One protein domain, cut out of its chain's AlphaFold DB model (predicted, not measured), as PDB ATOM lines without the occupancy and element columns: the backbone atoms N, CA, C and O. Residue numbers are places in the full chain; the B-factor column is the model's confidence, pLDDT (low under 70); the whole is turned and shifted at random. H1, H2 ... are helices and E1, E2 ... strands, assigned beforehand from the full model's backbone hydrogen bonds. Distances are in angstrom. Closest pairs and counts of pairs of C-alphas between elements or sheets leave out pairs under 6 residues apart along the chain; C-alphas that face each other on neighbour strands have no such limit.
ATOM      1  N   SER A  34     -26.072 -20.194 -16.293       53.91
ATOM      2  CA  SER A  34     -25.455 -19.000 -15.700       53.91
ATOM      3  C   SER A  34     -25.841 -17.827 -16.608       53.91
ATOM      4  O   SER A  34     -25.572 -17.924 -17.814       53.91
ATOM      5  N   PRO A  35     -26.511 -16.772 -16.108       72.88
ATOM      6  CA  PRO A  35     -26.931 -15.674 -16.961       72.88
ATOM      7  C   PRO A  35     -25.674 -15.083 -17.586       72.88
ATOM      8  O   PRO A  35     -24.776 -14.620 -16.887       72.88
ATOM      9  N   VAL A  36     -25.562 -15.191 -18.909       88.69
ATOM     10  CA  VAL A  36     -24.433 -14.609 -19.627       88.69
ATOM     11  C   VAL A  36     -24.472 -13.111 -19.368       88.69
ATOM     12  O   VAL A  36     -25.438 -12.446 -19.737       88.69
ATOM     13  N   MET A  37     -23.435 -12.598 -18.720       94.19
ATOM     14  CA  MET A  37     -23.297 -11.179 -18.434       94.19
ATOM     15  C   MET A  37     -22.460 -10.532 -19.536       94.19
ATOM     16  O   MET A  37     -21.395 -11.028 -19.910       94.19
ATOM     17  N   ILE A  38     -22.972  -9.440 -20.089       96.12
ATOM     18  CA  ILE A  38     -22.362  -8.707 -21.195       96.12
ATOM     19  C   ILE A  38     -21.776  -7.411 -20.623       96.12
ATOM     20  O   ILE A  38     -22.538  -6.619 -20.070       96.12
ATOM     21  N   PRO A  39     -20.461  -7.167 -20.736       97.12
ATOM     22  CA  PRO A  39     -19.859  -5.899 -20.328       97.12
ATOM     23  C   PRO A  39     -20.424  -4.727 -21.135       97.12
ATOM     24  O   PRO A  39     -20.665  -4.861 -22.339       97.12
ATOM     25  N   VAL A  40     -20.603  -3.565 -20.509       97.19
ATOM     26  CA  VAL A  40     -21.160  -2.383 -21.184       97.19
ATOM     27  C   VAL A  40     -20.327  -1.931 -22.385       97.19
ATOM     28  O   VAL A  40     -20.905  -1.541 -23.404       97.19
ATOM     29  N   SER A  41     -18.999  -2.121 -22.353       96.94
ATOM     30  CA  SER A  41     -18.124  -1.759 -23.479       96.94
ATOM     31  C   SER A  41     -18.460  -2.458 -24.793       96.94
ATOM     32  O   SER A  41     -18.134  -1.930 -25.856       96.94
ATOM     33  N   VAL A  42     -19.150  -3.604 -24.757       97.31
ATOM     34  CA  VAL A  42     -19.635  -4.299 -25.963       97.31
ATOM     35  C   VAL A  42     -20.514  -3.377 -26.818       97.31
ATOM     36  O   VAL A  42     -20.538  -3.483 -28.048       97.31
ATOM     37  N   PHE A  43     -21.211  -2.431 -26.186       96.75
ATOM     38  CA  PHE A  43     -22.105  -1.490 -26.852       96.75
ATOM     39  C   PHE A  43     -21.424  -0.198 -27.326       96.75
ATOM     40  O   PHE A  43     -22.065   0.546 -28.074       96.75
ATOM     41  N   HIS A  44     -20.142   0.024 -26.994       94.88
ATOM     42  CA  HIS A  44     -19.323   1.172 -27.428       94.88
ATOM     43  C   HIS A  44     -18.856   1.009 -28.886       94.88
ATOM     44  O   HIS A  44     -17.683   1.169 -29.223       94.88
ATOM     45  N   THR A  45     -19.774   0.616 -29.766       93.56
ATOM     46  CA  THR A  45     -19.511   0.327 -31.175       93.56
ATOM     47  C   THR A  45     -20.622   0.892 -32.057       93.56
ATOM     48  O   THR A  45     -21.748   1.141 -31.614       93.56
ATOM     49  N   ASN A  46     -20.330   1.017 -33.353       91.81
ATOM     50  CA  ASN A  46     -21.309   1.403 -34.377       91.81
ATOM     51  C   ASN A  46     -22.254   0.251 -34.780       91.81
ATOM     52  O   ASN A  46     -23.041   0.378 -35.724       91.81
ATOM     53  N   LEU A  47     -22.172  -0.897 -34.103       95.62
ATOM     54  CA  LEU A  47     -23.088  -2.011 -34.304       95.62
ATOM     55  C   LEU A  47     -24.460  -1.689 -33.702       95.62
ATOM     56  O   LEU A  47     -24.581  -0.983 -32.697       95.62
ATOM     57  N   SER A  48     -25.519  -2.247 -34.295       95.38
ATOM     58  CA  SER A  48     -26.807  -2.274 -33.599       95.38
ATOM     59  C   SER A  48     -26.692  -3.113 -32.323       95.38
ATOM     60  O   SER A  48     -25.845  -3.999 -32.234       95.38
ATOM     61  N   THR A  49     -27.562  -2.884 -31.338       96.62
ATOM     62  CA  THR A  49     -27.503  -3.605 -30.054       96.62
ATOM     63  C   THR A  49     -27.519  -5.123 -30.242       96.62
ATOM     64  O   THR A  49     -26.707  -5.826 -29.649       96.62
ATOM     65  N   LEU A  50     -28.365  -5.634 -31.144       96.75
ATOM     66  CA  LEU A  50     -28.402  -7.066 -31.451       96.75
ATOM     67  C   LEU A  50     -27.123  -7.551 -32.143       96.75
ATOM     68  O   LEU A  50     -26.654  -8.645 -31.850       96.75
ATOM     69  N   GLN A  51     -26.565  -6.749 -33.056       97.50
ATOM     70  CA  GLN A  51     -25.294  -7.058 -33.714       97.50
ATOM     71  C   GLN A  51     -24.153  -7.150 -32.700       97.50
ATOM     72  O   GLN A  51     -23.395  -8.112 -32.752       97.50
ATOM     73  N   ALA A  52     -24.070  -6.201 -31.765       97.44
ATOM     74  CA  ALA A  52     -23.064  -6.192 -30.708       97.44
ATOM     75  C   ALA A  52     -23.174  -7.432 -29.808       97.44
ATOM     76  O   ALA A  52     -22.187  -8.143 -29.634       97.44
ATOM     77  N   VAL A  53     -24.384  -7.751 -29.326       97.31
ATOM     78  CA  VAL A  53     -24.632  -8.952 -28.510       97.31
ATOM     79  C   VAL A  53     -24.248 -10.221 -29.267       97.31
ATOM     80  O   VAL A  53     -23.451 -11.012 -28.776       97.31
ATOM     81  N   VAL A  54     -24.766 -10.418 -30.484       97.25
ATOM     82  CA  VAL A  54     -24.482 -11.629 -31.271       97.25
ATOM     83  C   VAL A  54     -22.990 -11.763 -31.571       97.25
ATOM     84  O   VAL A  54     -22.453 -12.868 -31.485       97.25
ATOM     85  N   TYR A  55     -22.312 -10.661 -31.899       97.31
ATOM     86  CA  TYR A  55     -20.875 -10.671 -32.146       97.31
ATOM     87  C   TYR A  55     -20.092 -11.046 -30.885       97.31
ATOM     88  O   TYR A  55     -19.251 -11.935 -30.958       97.31
ATOM     89  N   TYR A  56     -20.403 -10.456 -29.728       97.06
ATOM     90  CA  TYR A  56     -19.771 -10.803 -28.452       97.06
ATOM     91  C   TYR A  56     -19.949 -12.290 -28.111       97.06
ATOM     92  O   TYR A  56     -18.970 -13.004 -27.893       97.06
ATOM     93  N   LEU A  57     -21.184 -12.796 -28.166       95.81
ATOM     94  CA  LEU A  57     -21.476 -14.202 -27.875       95.81
ATOM     95  C   LEU A  57     -20.736 -15.164 -28.811       95.81
ATOM     96  O   LEU A  57     -20.279 -16.226 -28.389       95.81
ATOM     97  N   LYS A  58     -20.626 -14.809 -30.095       95.38
ATOM     98  CA  LYS A  58     -19.990 -15.662 -31.100       95.38
ATOM     99  C   LYS A  58     -18.468 -15.591 -31.050       95.38
ATOM    100  O   LYS A  58     -17.812 -16.620 -31.176       95.38
ATOM    101  N   HIS A  59     -17.920 -14.388 -30.930       93.75
ATOM    102  CA  HIS A  59     -16.496 -14.122 -31.101       93.75
ATOM    103  C   HIS A  59     -15.718 -14.189 -29.783       93.75
ATOM    104  O   HIS A  59     -14.618 -14.724 -29.779       93.75
ATOM    105  N   HIS A  60     -16.291 -13.700 -28.677       93.44
ATOM    106  CA  HIS A  60     -15.639 -13.704 -27.360       93.44
ATOM    107  C   HIS A  60     -16.017 -14.909 -26.502       93.44
ATOM    108  O   HIS A  60     -15.173 -15.427 -25.782       93.44
ATOM    109  N   LEU A  61     -17.272 -15.368 -26.572       92.56
ATOM    110  CA  LEU A  61     -17.727 -16.539 -25.804       92.56
ATOM    111  C   LEU A  61     -17.754 -17.836 -26.625       92.56
ATOM    112  O   LEU A  61     -18.157 -18.877 -26.114       92.56
ATOM    113  N   HIS A  62     -17.352 -17.776 -27.899       94.19
ATOM    114  CA  HIS A  62     -17.252 -18.923 -28.809       94.19
ATOM    115  C   HIS A  62     -18.526 -19.783 -28.918       94.19
ATOM    116  O   HIS A  62     -18.466 -20.969 -29.248       94.19
ATOM    117  N   LEU A  63     -19.708 -19.195 -28.698       93.50
ATOM    118  CA  LEU A  63     -20.967 -19.935 -28.744       93.50
ATOM    119  C   LEU A  63     -21.343 -20.341 -30.180       93.50
ATOM    120  O   LEU A  63     -21.087 -19.642 -31.169       93.50
ATOM    121  N   SER A  64     -21.995 -21.493 -30.326       94.06
ATOM    122  CA  SER A  64     -22.545 -21.919 -31.614       94.06
ATOM    123  C   SER A  64     -23.736 -21.038 -32.015       94.06
ATOM    124  O   SER A  64     -24.419 -20.450 -31.177       94.06
ATOM    125  N   THR A  65     -24.019 -20.946 -33.317       95.88
ATOM    126  CA  THR A  65     -25.173 -20.171 -33.810       95.88
ATOM    127  C   THR A  65     -26.491 -20.728 -33.268       95.88
ATOM    128  O   THR A  65     -27.400 -19.954 -32.986       95.88
ATOM    129  N   SER A  66     -26.582 -22.051 -33.090       92.88
ATOM    130  CA  SER A  66     -27.730 -22.714 -32.467       92.88
ATOM    131  C   SER A  66     -27.873 -22.336 -30.994       92.88
ATOM    132  O   SER A  66     -28.965 -21.963 -30.584       92.88
ATOM    133  N   ASN A  67     -26.782 -22.328 -30.222       91.62
ATOM    134  CA  ASN A  67     -26.837 -21.949 -28.809       91.62
ATOM    135  C   ASN A  67     -27.253 -20.485 -28.648       91.62
ATOM    136  O   ASN A  67     -28.145 -20.189 -27.864       91.62
ATOM    137  N   ILE A  68     -26.685 -19.574 -29.447       94.62
ATOM    138  CA  ILE A  68     -27.066 -18.153 -29.433       94.62
ATOM    139  C   ILE A  68     -28.545 -17.976 -29.812       94.62
ATOM    140  O   ILE A  68     -29.252 -17.171 -29.208       94.62
ATOM    141  N   ALA A  69     -29.018 -18.723 -30.811       94.31
ATOM    142  CA  ALA A  69     -30.412 -18.715 -31.239       94.31
ATOM    143  C   ALA A  69     -31.356 -19.139 -30.107       94.31
ATOM    144  O   ALA A  69     -32.329 -18.433 -29.835       94.31
ATOM    145  N   SER A  70     -31.022 -20.225 -29.405       92.19
ATOM    146  CA  SER A  70     -31.746 -20.677 -28.218       92.19
ATOM    147  C   SER A  70     -31.701 -19.639 -27.095       92.19
ATOM    148  O   SER A  70     -32.749 -19.291 -26.566       92.19
ATOM    149  N   SER A  71     -30.534 -19.071 -26.780       90.81
ATOM    150  CA  SER A  71     -30.391 -18.082 -25.700       90.81
ATOM    151  C   SER A  71     -31.099 -16.755 -25.971       90.81
ATOM    152  O   SER A  71     -31.435 -16.059 -25.025       90.81
ATOM    153  N   LEU A  72     -31.314 -16.380 -27.235       92.38
ATOM    154  CA  LEU A  72     -31.986 -15.134 -27.621       92.38
ATOM    155  C   LEU A  72     -33.434 -15.341 -28.093       92.38
ATOM    156  O   LEU A  72     -34.040 -14.386 -28.580       92.38
ATOM    157  N   HIS A  73     -33.967 -16.568 -28.033       93.06
ATOM    158  CA  HIS A  73     -35.272 -16.943 -28.602       93.06
ATOM    159  C   HIS A  73     -35.457 -16.459 -30.057       93.06
ATOM    160  O   HIS A  73     -36.485 -15.900 -30.456       93.06
ATOM    161  N   ARG A  74     -34.422 -16.643 -30.885       92.81
ATOM    162  CA  ARG A  74     -34.382 -16.200 -32.289       92.81
ATOM    163  C   ARG A  74     -34.080 -17.367 -33.213       92.81
ATOM    164  O   ARG A  74     -33.432 -18.328 -32.831       92.81
ATOM    165  N   LYS A  75     -34.513 -17.266 -34.471       95.81
ATOM    166  CA  LYS A  75     -34.193 -18.280 -35.485       95.81
ATOM    167  C   LYS A  75     -32.673 -18.301 -35.747       95.81
ATOM    168  O   LYS A  75     -32.083 -17.222 -35.870       95.81
ATOM    169  N   PRO A  76     -32.043 -19.478 -35.931       97.00
ATOM    170  CA  PRO A  76     -30.619 -19.574 -36.273       97.00
ATOM    171  C   PRO A  76     -30.222 -18.768 -37.515       97.00
ATOM    172  O   PRO A  76     -29.150 -18.163 -37.545       97.00
ATOM    173  N   SER A  77     -31.109 -18.676 -38.514       97.19
ATOM    174  CA  SER A  77     -30.905 -17.847 -39.707       97.19
ATOM    175  C   SER A  77     -30.769 -16.359 -39.369       97.19
ATOM    176  O   SER A  77     -29.867 -15.694 -39.876       97.19
ATOM    177  N   THR A  78     -31.594 -15.839 -38.454       96.12
ATOM    178  CA  THR A  78     -31.496 -14.458 -37.959       96.12
ATOM    179  C   THR A  78     -30.158 -14.211 -37.275       96.12
ATOM    180  O   THR A  78     -29.525 -13.190 -37.541       96.12
ATOM    181  N   ILE A  79     -29.700 -15.139 -36.429       97.75
ATOM    182  CA  ILE A  79     -28.407 -15.014 -35.743       97.75
ATOM    183  C   ILE A  79     -27.255 -15.026 -36.750       97.75
ATOM    184  O   ILE A  79     -26.394 -14.153 -36.690       97.75
ATOM    185  N   SER A  80     -27.272 -15.951 -37.712       97.38
ATOM    186  CA  SER A  80     -26.240 -16.046 -38.749       97.38
ATOM    187  C   SER A  80     -26.141 -14.764 -39.584       97.38
ATOM    188  O   SER A  80     -25.060 -14.190 -39.717       97.38
ATOM    189  N   MET A  81     -27.273 -14.246 -40.080       98.00
ATOM    190  CA  MET A  81     -27.304 -12.982 -40.827       98.00
ATOM    191  C   MET A  81     -26.833 -11.799 -39.975       98.00
ATOM    192  O   MET A  81     -26.065 -10.963 -40.446       98.00
ATOM    193  N   THR A  82     -27.253 -11.749 -38.707       97.62
ATOM    194  CA  THR A  82     -26.849 -10.693 -37.768       97.62
ATOM    195  C   THR A  82     -25.345 -10.717 -37.523       97.62
ATOM    196  O   THR A  82     -24.711  -9.667 -37.586       97.62
ATOM    197  N   TYR A  83     -24.769 -11.901 -37.296       97.31
ATOM    198  CA  TYR A  83     -23.332 -12.074 -37.121       97.31
ATOM    199  C   TYR A  83     -22.565 -11.641 -38.371       97.31
ATOM    200  O   TYR A  83     -21.654 -10.829 -38.267       97.31
ATOM    201  N   ARG A  84     -22.973 -12.093 -39.565       96.62
ATOM    202  CA  ARG A  84     -22.339 -11.687 -40.833       96.62
ATOM    203  C   ARG A  84     -22.354 -10.169 -41.018       96.62
ATOM    204  O   ARG A  84     -21.332  -9.585 -41.365       96.62
ATOM    205  N   ALA A  85     -23.490  -9.527 -40.747       97.06
ATOM    206  CA  ALA A  85     -23.614  -8.075 -40.823       97.06
ATOM    207  C   ALA A  85     -22.766  -7.350 -39.760       97.06
ATOM    208  O   ALA A  85     -22.226  -6.282 -40.040       97.06
ATOM    209  N   ALA A  86     -22.633  -7.919 -38.556       96.75
ATOM    210  CA  ALA A  86     -21.768  -7.385 -37.509       96.75
ATOM    211  C   ALA A  86     -20.285  -7.482 -37.893       96.75
ATOM    212  O   ALA A  86     -19.581  -6.477 -37.849       96.75
ATOM    213  N   SER A  87     -19.835  -8.651 -38.350       94.75
ATOM    214  CA  SER A  87     -18.448  -8.885 -38.766       94.75
ATOM    215  C   SER A  87     -18.039  -8.042 -39.975       94.75
ATOM    216  O   SER A  87     -16.891  -7.628 -40.064       94.75
ATOM    217  N   ALA A  88     -18.967  -7.740 -40.888       94.75
ATOM    218  CA  ALA A  88     -18.689  -6.844 -42.012       94.75
ATOM    219  C   ALA A  88     -18.451  -5.386 -41.571       94.75
ATOM    220  O   ALA A  88     -17.657  -4.672 -42.183       94.75
ATOM    221  N   LYS A  89     -19.143  -4.937 -40.513       94.56
ATOM    222  CA  LYS A  89     -19.028  -3.573 -39.975       94.56
ATOM    223  C   LYS A  89     -17.848  -3.415 -39.018       94.56
ATOM    224  O   LYS A  89     -17.207  -2.368 -39.016       94.56
ATOM    225  N   LEU A  90     -17.580  -4.424 -38.192       91.12
ATOM    226  CA  LEU A  90     -16.528  -4.374 -37.185       91.12
ATOM    227  C   LEU A  90     -15.221  -4.946 -37.748       91.12
ATOM    228  O   LEU A  90     -14.968  -6.145 -37.690       91.12
ATOM    229  N   LYS A  91     -14.377  -4.063 -38.286       79.69
ATOM    230  CA  LYS A  91     -13.031  -4.397 -38.769       79.69
ATOM    231  C   LYS A  91     -12.012  -4.256 -37.632       79.69
ATOM    232  O   LYS A  91     -11.201  -3.339 -37.639       79.69
ATOM    233  N   GLY A  92     -12.100  -5.101 -36.608       80.44
ATOM    234  CA  GLY A  92     -11.183  -5.036 -35.467       80.44
ATOM    235  C   GLY A  92     -11.645  -5.840 -34.257       80.44
ATOM    236  O   GLY A  92     -12.660  -6.531 -34.308       80.44
ATOM    237  N   LYS A  93     -10.885  -5.738 -33.162       86.69
ATOM    238  CA  LYS A  93     -11.245  -6.351 -31.878       86.69
ATOM    239  C   LYS A  93     -12.377  -5.558 -31.225       86.69
ATOM    240  O   LYS A  93     -12.345  -4.329 -31.201       86.69
ATOM    241  N   MET A  94     -13.364  -6.263 -30.684       93.12
ATOM    242  CA  MET A  94     -14.411  -5.651 -29.869       93.12
ATOM    243  C   MET A  94     -13.853  -5.310 -28.484       93.12
ATOM    244  O   MET A  94     -13.113  -6.095 -27.889       93.12
ATOM    245  N   ASN A  95     -14.210  -4.128 -27.976       92.94
ATOM    246  CA  ASN A  95     -13.828  -3.715 -26.636       92.94
ATOM    247  C   ASN A  95     -14.689  -4.431 -25.580       92.94
ATOM    248  O   ASN A  95     -15.914  -4.318 -25.580       92.94
ATOM    249  N   VAL A  96     -14.036  -5.133 -24.656       95.06
ATOM    250  CA  VAL A  96     -14.658  -5.858 -23.535       95.06
ATOM    251  C   VAL A  96     -14.072  -5.448 -22.175       95.06
ATOM    252  O   VAL A  96     -14.246  -6.170 -21.200       95.06
ATOM    253  N   SER A  97     -13.336  -4.330 -22.109       94.38
ATOM    254  CA  SER A  97     -12.612  -3.922 -20.898       94.38
ATOM    255  C   SER A  97     -13.487  -3.250 -19.840       94.38
ATOM    256  O   SER A  97     -13.194  -3.383 -18.653       94.38
ATOM    257  N   ASP A  98     -14.543  -2.535 -20.239       93.88
ATOM    258  CA  ASP A  98     -15.397  -1.818 -19.290       93.88
ATOM    259  C   ASP A  98     -16.474  -2.748 -18.733       93.88
ATOM    260  O   ASP A  98     -17.412  -3.147 -19.429       93.88
ATOM    261  N   THR A  99     -16.314  -3.073 -17.454       93.50
ATOM    262  CA  THR A  99     -17.205  -3.931 -16.669       93.50
ATOM    263  C   THR A  99     -17.936  -3.162 -15.567       93.50
ATOM    264  O   THR A  99     -18.578  -3.788 -14.729       93.50
ATOM    265  N   SER A 100     -17.893  -1.819 -15.585       93.25
ATOM    266  CA  SER A 100     -18.619  -0.957 -14.634       93.25
ATOM    267  C   SER A 100     -20.114  -1.275 -14.583       93.25
ATOM    268  O   SER A 100     -20.727  -1.248 -13.517       93.25
ATOM    269  N   PHE A 101     -20.677  -1.659 -15.731       94.06
ATOM    270  CA  PHE A 101     -21.994  -2.263 -15.832       94.06
ATOM    271  C   PHE A 101     -21.919  -3.589 -16.579       94.06
ATOM    272  O   PHE A 101     -21.277  -3.717 -17.627       94.06
ATOM    273  N   THR A 102     -22.649  -4.569 -16.059       94.25
ATOM    274  CA  THR A 102     -22.829  -5.871 -16.693       94.25
ATOM    275  C   THR A 102     -24.302  -6.110 -16.966       94.25
ATOM    276  O   THR A 102     -25.128  -6.066 -16.056       94.25
ATOM    277  N   ILE A 103     -24.623  -6.382 -18.222       95.69
ATOM    278  CA  ILE A 103     -25.987  -6.506 -18.714       95.69
ATOM    279  C   ILE A 103     -26.327  -7.994 -18.836       95.69
ATOM    280  O   ILE A 103     -25.631  -8.708 -19.567       95.69
ATOM    281  N   PRO A 104     -27.384  -8.491 -18.176       94.31
ATOM    282  CA  PRO A 104     -27.773  -9.883 -18.316       94.31
ATOM    283  C   PRO A 104     -28.337 -10.139 -19.718       94.31
ATOM    284  O   PRO A 104     -29.213  -9.421 -20.195       94.31
ATOM    285  N   LEU A 105     -27.867 -11.199 -20.384       94.00
ATOM    286  CA  LEU A 105     -28.309 -11.591 -21.730       94.00
ATOM    287  C   LEU A 105     -29.833 -11.771 -21.818       94.00
ATOM    288  O   LEU A 105     -30.424 -11.573 -22.881       94.00
ATOM    289  N   THR A 106     -30.463 -12.121 -20.698       91.56
ATOM    290  CA  THR A 106     -31.896 -12.388 -20.585       91.56
ATOM    291  C   THR A 106     -32.770 -11.205 -20.994       91.56
ATOM    292  O   THR A 106     -33.856 -11.430 -21.522       91.56
ATOM    293  N   ILE A 107     -32.292  -9.958 -20.879       93.38
ATOM    294  CA  ILE A 107     -33.072  -8.789 -21.321       93.38
ATOM    295  C   ILE A 107     -33.330  -8.793 -22.834       93.38
ATOM    296  O   ILE A 107     -34.269  -8.165 -23.307       93.38
ATOM    297  N   PHE A 108     -32.508  -9.506 -23.613       93.88
ATOM    298  CA  PHE A 108     -32.616  -9.570 -25.073       93.88
ATOM    299  C   PHE A 108     -33.452 -10.756 -25.580       93.88
ATOM    300  O   PHE A 108     -33.581 -10.929 -26.800       93.88
ATOM    301  N   MET A 109     -33.989 -11.576 -24.667       90.19
ATOM    302  CA  MET A 109     -34.853 -12.719 -24.984       90.19
ATOM    303  C   MET A 109     -36.265 -12.281 -25.366       90.19
ATOM    304  O   MET A 109     -36.888 -12.892 -26.237       90.19
ATOM    305  N   GLU A 110     -36.769 -11.234 -24.715       84.31
ATOM    306  CA  GLU A 110     -38.111 -10.722 -24.954       84.31
ATOM    307  C   GLU A 110     -38.194 -10.070 -26.344       84.31
ATOM    308  O   GLU A 110     -37.309  -9.319 -26.761       84.31
ATOM    309  N   ARG A 111     -39.248 -10.398 -27.101       81.44
ATOM    310  CA  ARG A 111     -39.434  -9.914 -28.481       81.44
ATOM    311  C   ARG A 111     -40.440  -8.774 -28.571       81.44
ATOM    312  O   ARG A 111     -40.546  -8.182 -29.643       81.44
ATOM    313  N   SER A 112     -41.150  -8.470 -27.481       84.12
ATOM    314  CA  SER A 112     -42.071  -7.331 -27.405       84.12
ATOM    315  C   SER A 112     -41.364  -5.978 -27.534       84.12
ATOM    316  O   SER A 112     -41.983  -5.013 -27.971       84.12
ATOM    317  N   CYS A 113     -40.066  -5.915 -27.224       85.25
ATOM    318  CA  CYS A 113     -39.244  -4.716 -27.352       85.25
ATOM    319  C   CYS A 113     -38.059  -4.929 -28.304       85.25
ATOM    320  O   CYS A 113     -37.502  -6.022 -28.457       85.25
ATOM    321  N   ALA A 114     -37.646  -3.855 -28.975       91.56
ATOM    322  CA  ALA A 114     -36.422  -3.868 -29.753       91.56
ATOM    323  C   ALA A 114     -35.205  -4.019 -28.816       91.56
ATOM    324  O   ALA A 114     -35.202  -3.484 -27.711       91.56
ATOM    325  N   PRO A 115     -34.102  -4.652 -29.251       94.88
ATOM    326  CA  PRO A 115     -32.941  -4.875 -28.383       94.88
ATOM    327  C   PRO A 115     -32.346  -3.601 -27.759       94.88
ATOM    328  O   PRO A 115     -31.889  -3.633 -26.624       94.88
ATOM    329  N   LEU A 116     -32.362  -2.464 -28.467       95.56
ATOM    330  CA  LEU A 116     -31.935  -1.189 -27.876       95.56
ATOM    331  C   LEU A 116     -32.931  -0.672 -26.825       95.56
ATOM    332  O   LEU A 116     -32.503  -0.084 -25.841       95.56
ATOM    333  N   GLU A 117     -34.230  -0.904 -27.015       94.50
ATOM    334  CA  GLU A 117     -35.269  -0.535 -26.044       94.50
ATOM    335  C   GLU A 117     -35.091  -1.337 -24.757       94.50
ATOM    336  O   GLU A 117     -35.002  -0.736 -23.693       94.50
ATOM    337  N   ALA A 118     -34.919  -2.659 -24.868       94.69
ATOM    338  CA  ALA A 118     -34.629  -3.535 -23.733       94.69
ATOM    339  C   ALA A 118     -33.411  -3.056 -22.931       94.69
ATOM    340  O   ALA A 118     -33.458  -2.965 -21.707       94.69
ATOM    341  N   LEU A 119     -32.330  -2.691 -23.629       96.19
ATOM    342  CA  LEU A 119     -31.113  -2.177 -23.004       96.19
ATOM    343  C   LEU A 119     -31.347  -0.850 -22.269       96.19
ATOM    344  O   LEU A 119     -30.866  -0.670 -21.154       96.19
ATOM    345  N   ILE A 120     -32.088   0.081 -22.876       95.88
ATOM    346  CA  ILE A 120     -32.411   1.369 -22.246       95.88
ATOM    347  C   ILE A 120     -33.300   1.160 -21.014       95.88
ATOM    348  O   ILE A 120     -33.064   1.801 -19.991       95.88
ATOM    349  N   LEU A 121     -34.299   0.276 -21.095       93.75
ATOM    350  CA  LEU A 121     -35.173  -0.058 -19.969       93.75
ATOM    351  C   LEU A 121     -34.383  -0.676 -18.823       93.75
ATOM    352  O   LEU A 121     -34.520  -0.215 -17.698       93.75
ATOM    353  N   PHE A 122     -33.477  -1.611 -19.115       94.50
ATOM    354  CA  PHE A 122     -32.596  -2.195 -18.108       94.50
ATOM    355  C   PHE A 122     -31.845  -1.115 -17.313       94.50
ATOM    356  O   PHE A 122     -31.929  -1.091 -16.087       94.50
ATOM    357  N   PHE A 123     -31.187  -0.166 -17.985       95.62
ATOM    358  CA  PHE A 123     -30.483   0.919 -17.292       95.62
ATOM    359  C   PHE A 123     -31.411   1.879 -16.549       95.62
ATOM    360  O   PHE A 123     -31.059   2.381 -15.483       95.62
ATOM    361  N   LYS A 124     -32.593   2.150 -17.098       94.06
ATOM    362  CA  LYS A 124     -33.538   3.086 -16.495       94.06
ATOM    363  C   LYS A 124     -34.227   2.503 -15.263       94.06
ATOM    364  O   LYS A 124     -34.414   3.222 -14.290       94.06
ATOM    365  N   GLU A 125     -34.622   1.238 -15.316       92.44
ATOM    366  CA  GLU A 125     -35.407   0.572 -14.272       92.44
ATOM    367  C   GLU A 125     -34.518  -0.069 -13.208       92.44
ATOM    368  O   GLU A 125     -34.855  -0.022 -12.031       92.44
ATOM    369  N   THR A 126     -33.364  -0.617 -13.602       91.44
ATOM    370  CA  THR A 126     -32.453  -1.316 -12.676       91.44
ATOM    371  C   THR A 126     -31.420  -0.372 -12.068       91.44
ATOM    372  O   THR A 126     -31.050  -0.523 -10.908       91.44
ATOM    373  N   HIS A 127     -30.942   0.609 -12.841       92.06
ATOM    374  CA  HIS A 127     -29.864   1.516 -12.427       92.06
ATOM    375  C   HIS A 127     -30.307   2.978 -12.288       92.06
ATOM    376  O   HIS A 127     -29.482   3.830 -11.969       92.06
ATOM    377  N   TYR A 128     -31.589   3.282 -12.517       94.50
ATOM    378  CA  TYR A 128     -32.178   4.618 -12.357       94.50
ATOM    379  C   TYR A 128     -31.470   5.736 -13.141       94.50
ATOM    380  O   TYR A 128     -31.571   6.914 -12.790       94.50
ATOM    381  N   LEU A 129     -30.792   5.385 -14.239       95.56
ATOM    382  CA  LEU A 129     -30.049   6.346 -15.052       95.56
ATOM    383  C   LEU A 129     -30.985   7.239 -15.876       95.56
ATOM    384  O   LEU A 129     -32.009   6.817 -16.434       95.56
ATOM    385  N   LYS A 130     -30.599   8.507 -16.015       96.75
ATOM    386  CA  LYS A 130     -31.230   9.460 -16.930       96.75
ATOM    387  C   LYS A 130     -30.894   9.079 -18.369       96.75
ATOM    388  O   LYS A 130     -29.830   8.558 -18.673       96.75
ATOM    389  N   LEU A 131     -31.775   9.425 -19.309       96.19
ATOM    390  CA  LEU A 131     -31.557   9.112 -20.731       96.19
ATOM    391  C   LEU A 131     -30.265   9.718 -21.299       96.19
ATOM    392  O   LEU A 131     -29.677   9.148 -22.213       96.19
ATOM    393  N   VAL A 132     -29.847  10.872 -20.773       96.50
ATOM    394  CA  VAL A 132     -28.583  11.519 -21.152       96.50
ATOM    395  C   VAL A 132     -27.397  10.672 -20.690       96.50
ATOM    396  O   VAL A 132     -26.527  10.378 -21.497       96.50
ATOM    397  N   GLU A 133     -27.427  10.195 -19.446       97.19
ATOM    398  CA  GLU A 133     -26.395   9.320 -18.875       97.19
ATOM    399  C   GLU A 133     -26.324   7.990 -19.630       97.19
ATOM    400  O   GLU A 133     -25.237   7.519 -19.923       97.19
ATOM    401  N   ILE A 134     -27.464   7.418 -20.035       96.94
ATOM    402  CA  ILE A 134     -27.501   6.192 -20.851       96.94
ATOM    403  C   ILE A 134     -26.887   6.425 -22.239       96.94
ATOM    404  O   ILE A 134     -26.205   5.554 -22.775       96.94
ATOM    405  N   ALA A 135     -27.141   7.583 -22.854       96.75
ATOM    406  CA  ALA A 135     -26.561   7.921 -24.151       96.75
ATOM    407  C   ALA A 135     -25.041   8.064 -24.069       96.75
ATOM    408  O   ALA A 135     -24.333   7.507 -24.911       96.75
ATOM    409  N   ASP A 136     -24.571   8.758 -23.033       96.38
ATOM    410  CA  ASP A 136     -23.154   8.960 -22.775       96.38
ATOM    411  C   ASP A 136     -22.489   7.616 -22.408       96.38
ATOM    412  O   ASP A 136     -21.478   7.270 -23.004       96.38
ATOM    413  N   LEU A 137     -23.119   6.783 -21.569       96.19
ATOM    414  CA  LEU A 137     -22.653   5.434 -21.214       96.19
ATOM    415  C   LEU A 137     -22.525   4.513 -22.433       96.19
ATOM    416  O   LEU A 137     -21.574   3.759 -22.537       96.19
ATOM    417  N   LEU A 138     -23.477   4.548 -23.369       95.25
ATOM    418  CA  LEU A 138     -23.470   3.655 -24.534       95.25
ATOM    419  C   LEU A 138     -22.689   4.211 -25.734       95.25
ATOM    420  O   LEU A 138     -22.664   3.560 -26.783       95.25
ATOM    421  N   HIS A 139     -22.111   5.411 -25.620       94.62
ATOM    422  CA  HIS A 139     -21.553   6.181 -26.738       94.62
ATOM    423  C   HIS A 139     -22.536   6.293 -27.922       94.62
ATOM    424  O   HIS A 139     -22.177   6.099 -29.087       94.62
ATOM    425  N   LYS A 140     -23.818   6.560 -27.634       93.75
ATOM    426  CA  LYS A 140     -24.882   6.678 -28.644       93.75
ATOM    427  C   LYS A 140     -25.444   8.088 -28.696       93.75
ATOM    428  O   LYS A 140     -25.442   8.831 -27.722       93.75
ATOM    429  N   ASN A 141     -25.997   8.449 -29.852       94.56
ATOM    430  CA  ASN A 141     -26.648   9.742 -30.015       94.56
ATOM    431  C   ASN A 141     -27.852   9.867 -29.057       94.56
ATOM    432  O   ASN A 141     -28.749   9.017 -29.045       94.56
ATOM    433  N   ARG A 142     -27.897  10.966 -28.296       95.19
ATOM    434  CA  ARG A 142     -28.966  11.290 -27.336       95.19
ATOM    435  C   ARG A 142     -30.363  11.269 -27.966       95.19
ATOM    436  O   ARG A 142     -31.302  10.775 -27.342       95.19
ATOM    437  N   ASN A 143     -30.509  11.725 -29.213       94.38
ATOM    438  CA  ASN A 143     -31.785  11.691 -29.940       94.38
ATOM    439  C   ASN A 143     -32.229  10.258 -30.253       94.38
ATOM    440  O   ASN A 143     -33.422   9.953 -30.187       94.38
ATOM    441  N   THR A 144     -31.286   9.358 -30.546       93.38
ATOM    442  CA  THR A 144     -31.581   7.934 -30.734       93.38
ATOM    443  C   THR A 144     -32.094   7.336 -29.431       93.38
ATOM    444  O   THR A 144     -33.176   6.767 -29.428       93.38
ATOM    445  N   ILE A 145     -31.402   7.552 -28.309       95.62
ATOM    446  CA  ILE A 145     -31.850   7.040 -27.004       95.62
ATOM    447  C   ILE A 145     -33.231   7.589 -26.628       95.62
ATOM    448  O   ILE A 145     -34.123   6.822 -26.268       95.62
ATOM    449  N   LYS A 146     -33.447   8.902 -26.772       94.00
ATOM    450  CA  LYS A 146     -34.731   9.545 -26.462       94.00
ATOM    451  C   LYS A 146     -35.874   9.008 -27.328       94.00
ATOM    452  O   LYS A 146     -36.934   8.681 -26.798       94.00
ATOM    453  N   SER A 147     -35.673   8.917 -28.643       93.44
ATOM    454  CA  SER A 147     -36.709   8.440 -29.571       93.44
ATOM    455  C   SER A 147     -37.004   6.954 -29.388       93.44
ATOM    456  O   SER A 147     -38.169   6.570 -29.395       93.44
ATOM    457  N   THR A 148     -35.979   6.131 -29.160       93.38
ATOM    458  CA  THR A 148     -36.138   4.710 -28.848       93.38
ATOM    459  C   THR A 148     -36.886   4.512 -27.528       93.38
ATOM    460  O   THR A 148     -37.857   3.767 -27.501       93.38
ATOM    461  N   HIS A 149     -36.537   5.242 -26.463       91.81
ATOM    462  CA  HIS A 149     -37.283   5.172 -25.201       91.81
ATOM    463  C   HIS A 149     -38.749   5.609 -25.355       91.81
ATOM    464  O   HIS A 149     -39.640   5.015 -24.758       91.81
ATOM    465  N   GLY A 150     -39.017   6.630 -26.177       86.44
ATOM    466  CA  GLY A 150     -40.375   7.127 -26.413       86.44
ATOM    467  C   GLY A 150     -41.314   6.113 -27.077       86.44
ATOM    468  O   GLY A 150     -42.521   6.195 -26.865       86.44
ATOM    469  N   ARG A 151     -40.788   5.139 -27.835       84.19
ATOM    470  CA  ARG A 151     -41.593   4.090 -28.493       84.19
ATOM    471  C   ARG A 151     -42.204   3.093 -27.512       84.19
ATOM    472  O   ARG A 151     -43.246   2.534 -27.823       84.19
ATOM    473  N   TYR A 152     -41.593   2.926 -26.340       70.31
ATOM    474  CA  TYR A 152     -42.074   2.033 -25.286       70.31
ATOM    475  C   TYR A 152     -43.334   2.554 -24.571       70.31
ATOM    476  O   TYR A 152     -44.054   1.779 -23.959       70.31
ATOM    477  N   LYS A 153     -43.641   3.858 -24.648       56.91
ATOM    478  CA  LYS A 153     -44.822   4.452 -23.986       56.91
ATOM    479  C   LYS A 153     -46.151   4.239 -24.743       56.91
ATOM    480  O   LYS A 153     -47.050   5.065 -24.605       56.91
TER     481      LYS A 153
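Overview. This is residues 34 to 153 of the 154 residues of an uncharacterized protein of Candidatus Woesearchaeota archaeon (UniProt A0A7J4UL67). Two groups of three crossed helices, H2 with H3 and H4, and H6 with H7 and H8, make the two ends of a rounded body, and a very short ribbon of two strands, E1 and E2, lies between them on one side. The two groups meet where the ends of H2 and H6 make a corner, the small helices H1 and H5 follow directly on the strands, and residues 90 to 101 run along the outside as a long loop. The printed part has 120 residues, with two named strands and eight named helices in the order E1, H1, H2, H3, H4, E2, H5, H6, H7, H8; the sheet, in the order E1, E2, is antiparallel and the class is mostly helix. The whole is compact, with a radius of gyration of the C-alphas of 13.6 A and spans of 36 by 30 by 27 A.

Arrangement. Begin at E1, residues 37 to 39, and look across to its antiparallel neighbour E2, residues 102 to 104, at 144 degrees between directions. The C-alphas of Ile 38 and Ile 103 face each other at 4.9 A; N 38 and O 103 are within hydrogen-bond range at 2.8 A, as are N 103 and O 38 at 2.8 A. Next comes H1, residues 40 to 43, which touches H2, residues 49 to 59; their closest C-alphas are those of Val 42 and Ala 52, 6.2 A apart. H2 is one of two hubs, touching four other helices. It touches H3, residues 65 to 71, at a steep tilt of 57 degrees, opposite ways, closest at the C-alphas of Leu 57 and Ile 68, 7.0 A. It touches H4, residues 76 to 89, about perpendicular at 87 degrees, closest at the C-alphas of Gln 51 and Ala 86, 5.2 A. H4 touches H3 with residues 76 to 80 alone, closest at the C-alphas of Pro 76 and Ala 69, 5.1 A; their tilt of 70.4 degrees is only just about perpendicular. Past E2, find H5, residues 105 to 108, which touches the other hub, H6, residues 115 to 126, closest at the C-alphas of Phe 108 and Pro 115, 5.8 A. H6 and H2 touch only at their ends, closest at the C-alphas of Leu 116 and Thr 49, 5.5 A. With residues 120 to 124 alone, H6 touches H7, residues 131 to 137, closest at the C-alphas of Ile 120 and Ile 134, 7.0 A, about perpendicular at 75 degrees. With residues 116 to 121 alone, it touches H8, residues 142 to 151, closest at the C-alphas of Glu 117 and Thr 148, 6.0 A, about perpendicular at 90 degrees. H7 and H8 touch at a steep tilt of 52 degrees, opposite ways, closest at the C-alphas of Ala 135 and Arg 142, 5.2 A. H3 and H4 are both apart from H7 and H8. Every O i to N i+4 pair is within hydrogen-bond range in H2, H3, H4, H6, H7 and H8; H1 and H5 are too short for such a pair.

Along the chain. Find C-alpha 37 at (-23.297, -11.179, -18.434), where E1 begins; it and E2 each span 6.6 A, and H1 and H5 each span 5.8 A. H2 is 15.3 A long, H3 9.9 A, and H4, the longest helix by residues, runs 20.1 A from C-alpha 76 at (-30.619, -19.574, -36.273). H6 is 16.1 A long and H7 9.6 A. H8 runs 14.6 A and ends at C-alpha 151, (-41.593, 4.090, -28.493).

Size, cuts and confidence. The two C-alphas farthest apart are those of Gly 92 and Lys 153, at 36.8 A. The printed part has no cut, and its one long link is H4 to E2, residues 90 to 101. Mean pLDDT of the printed part is 92.9; residues 34 and 153 are under 70.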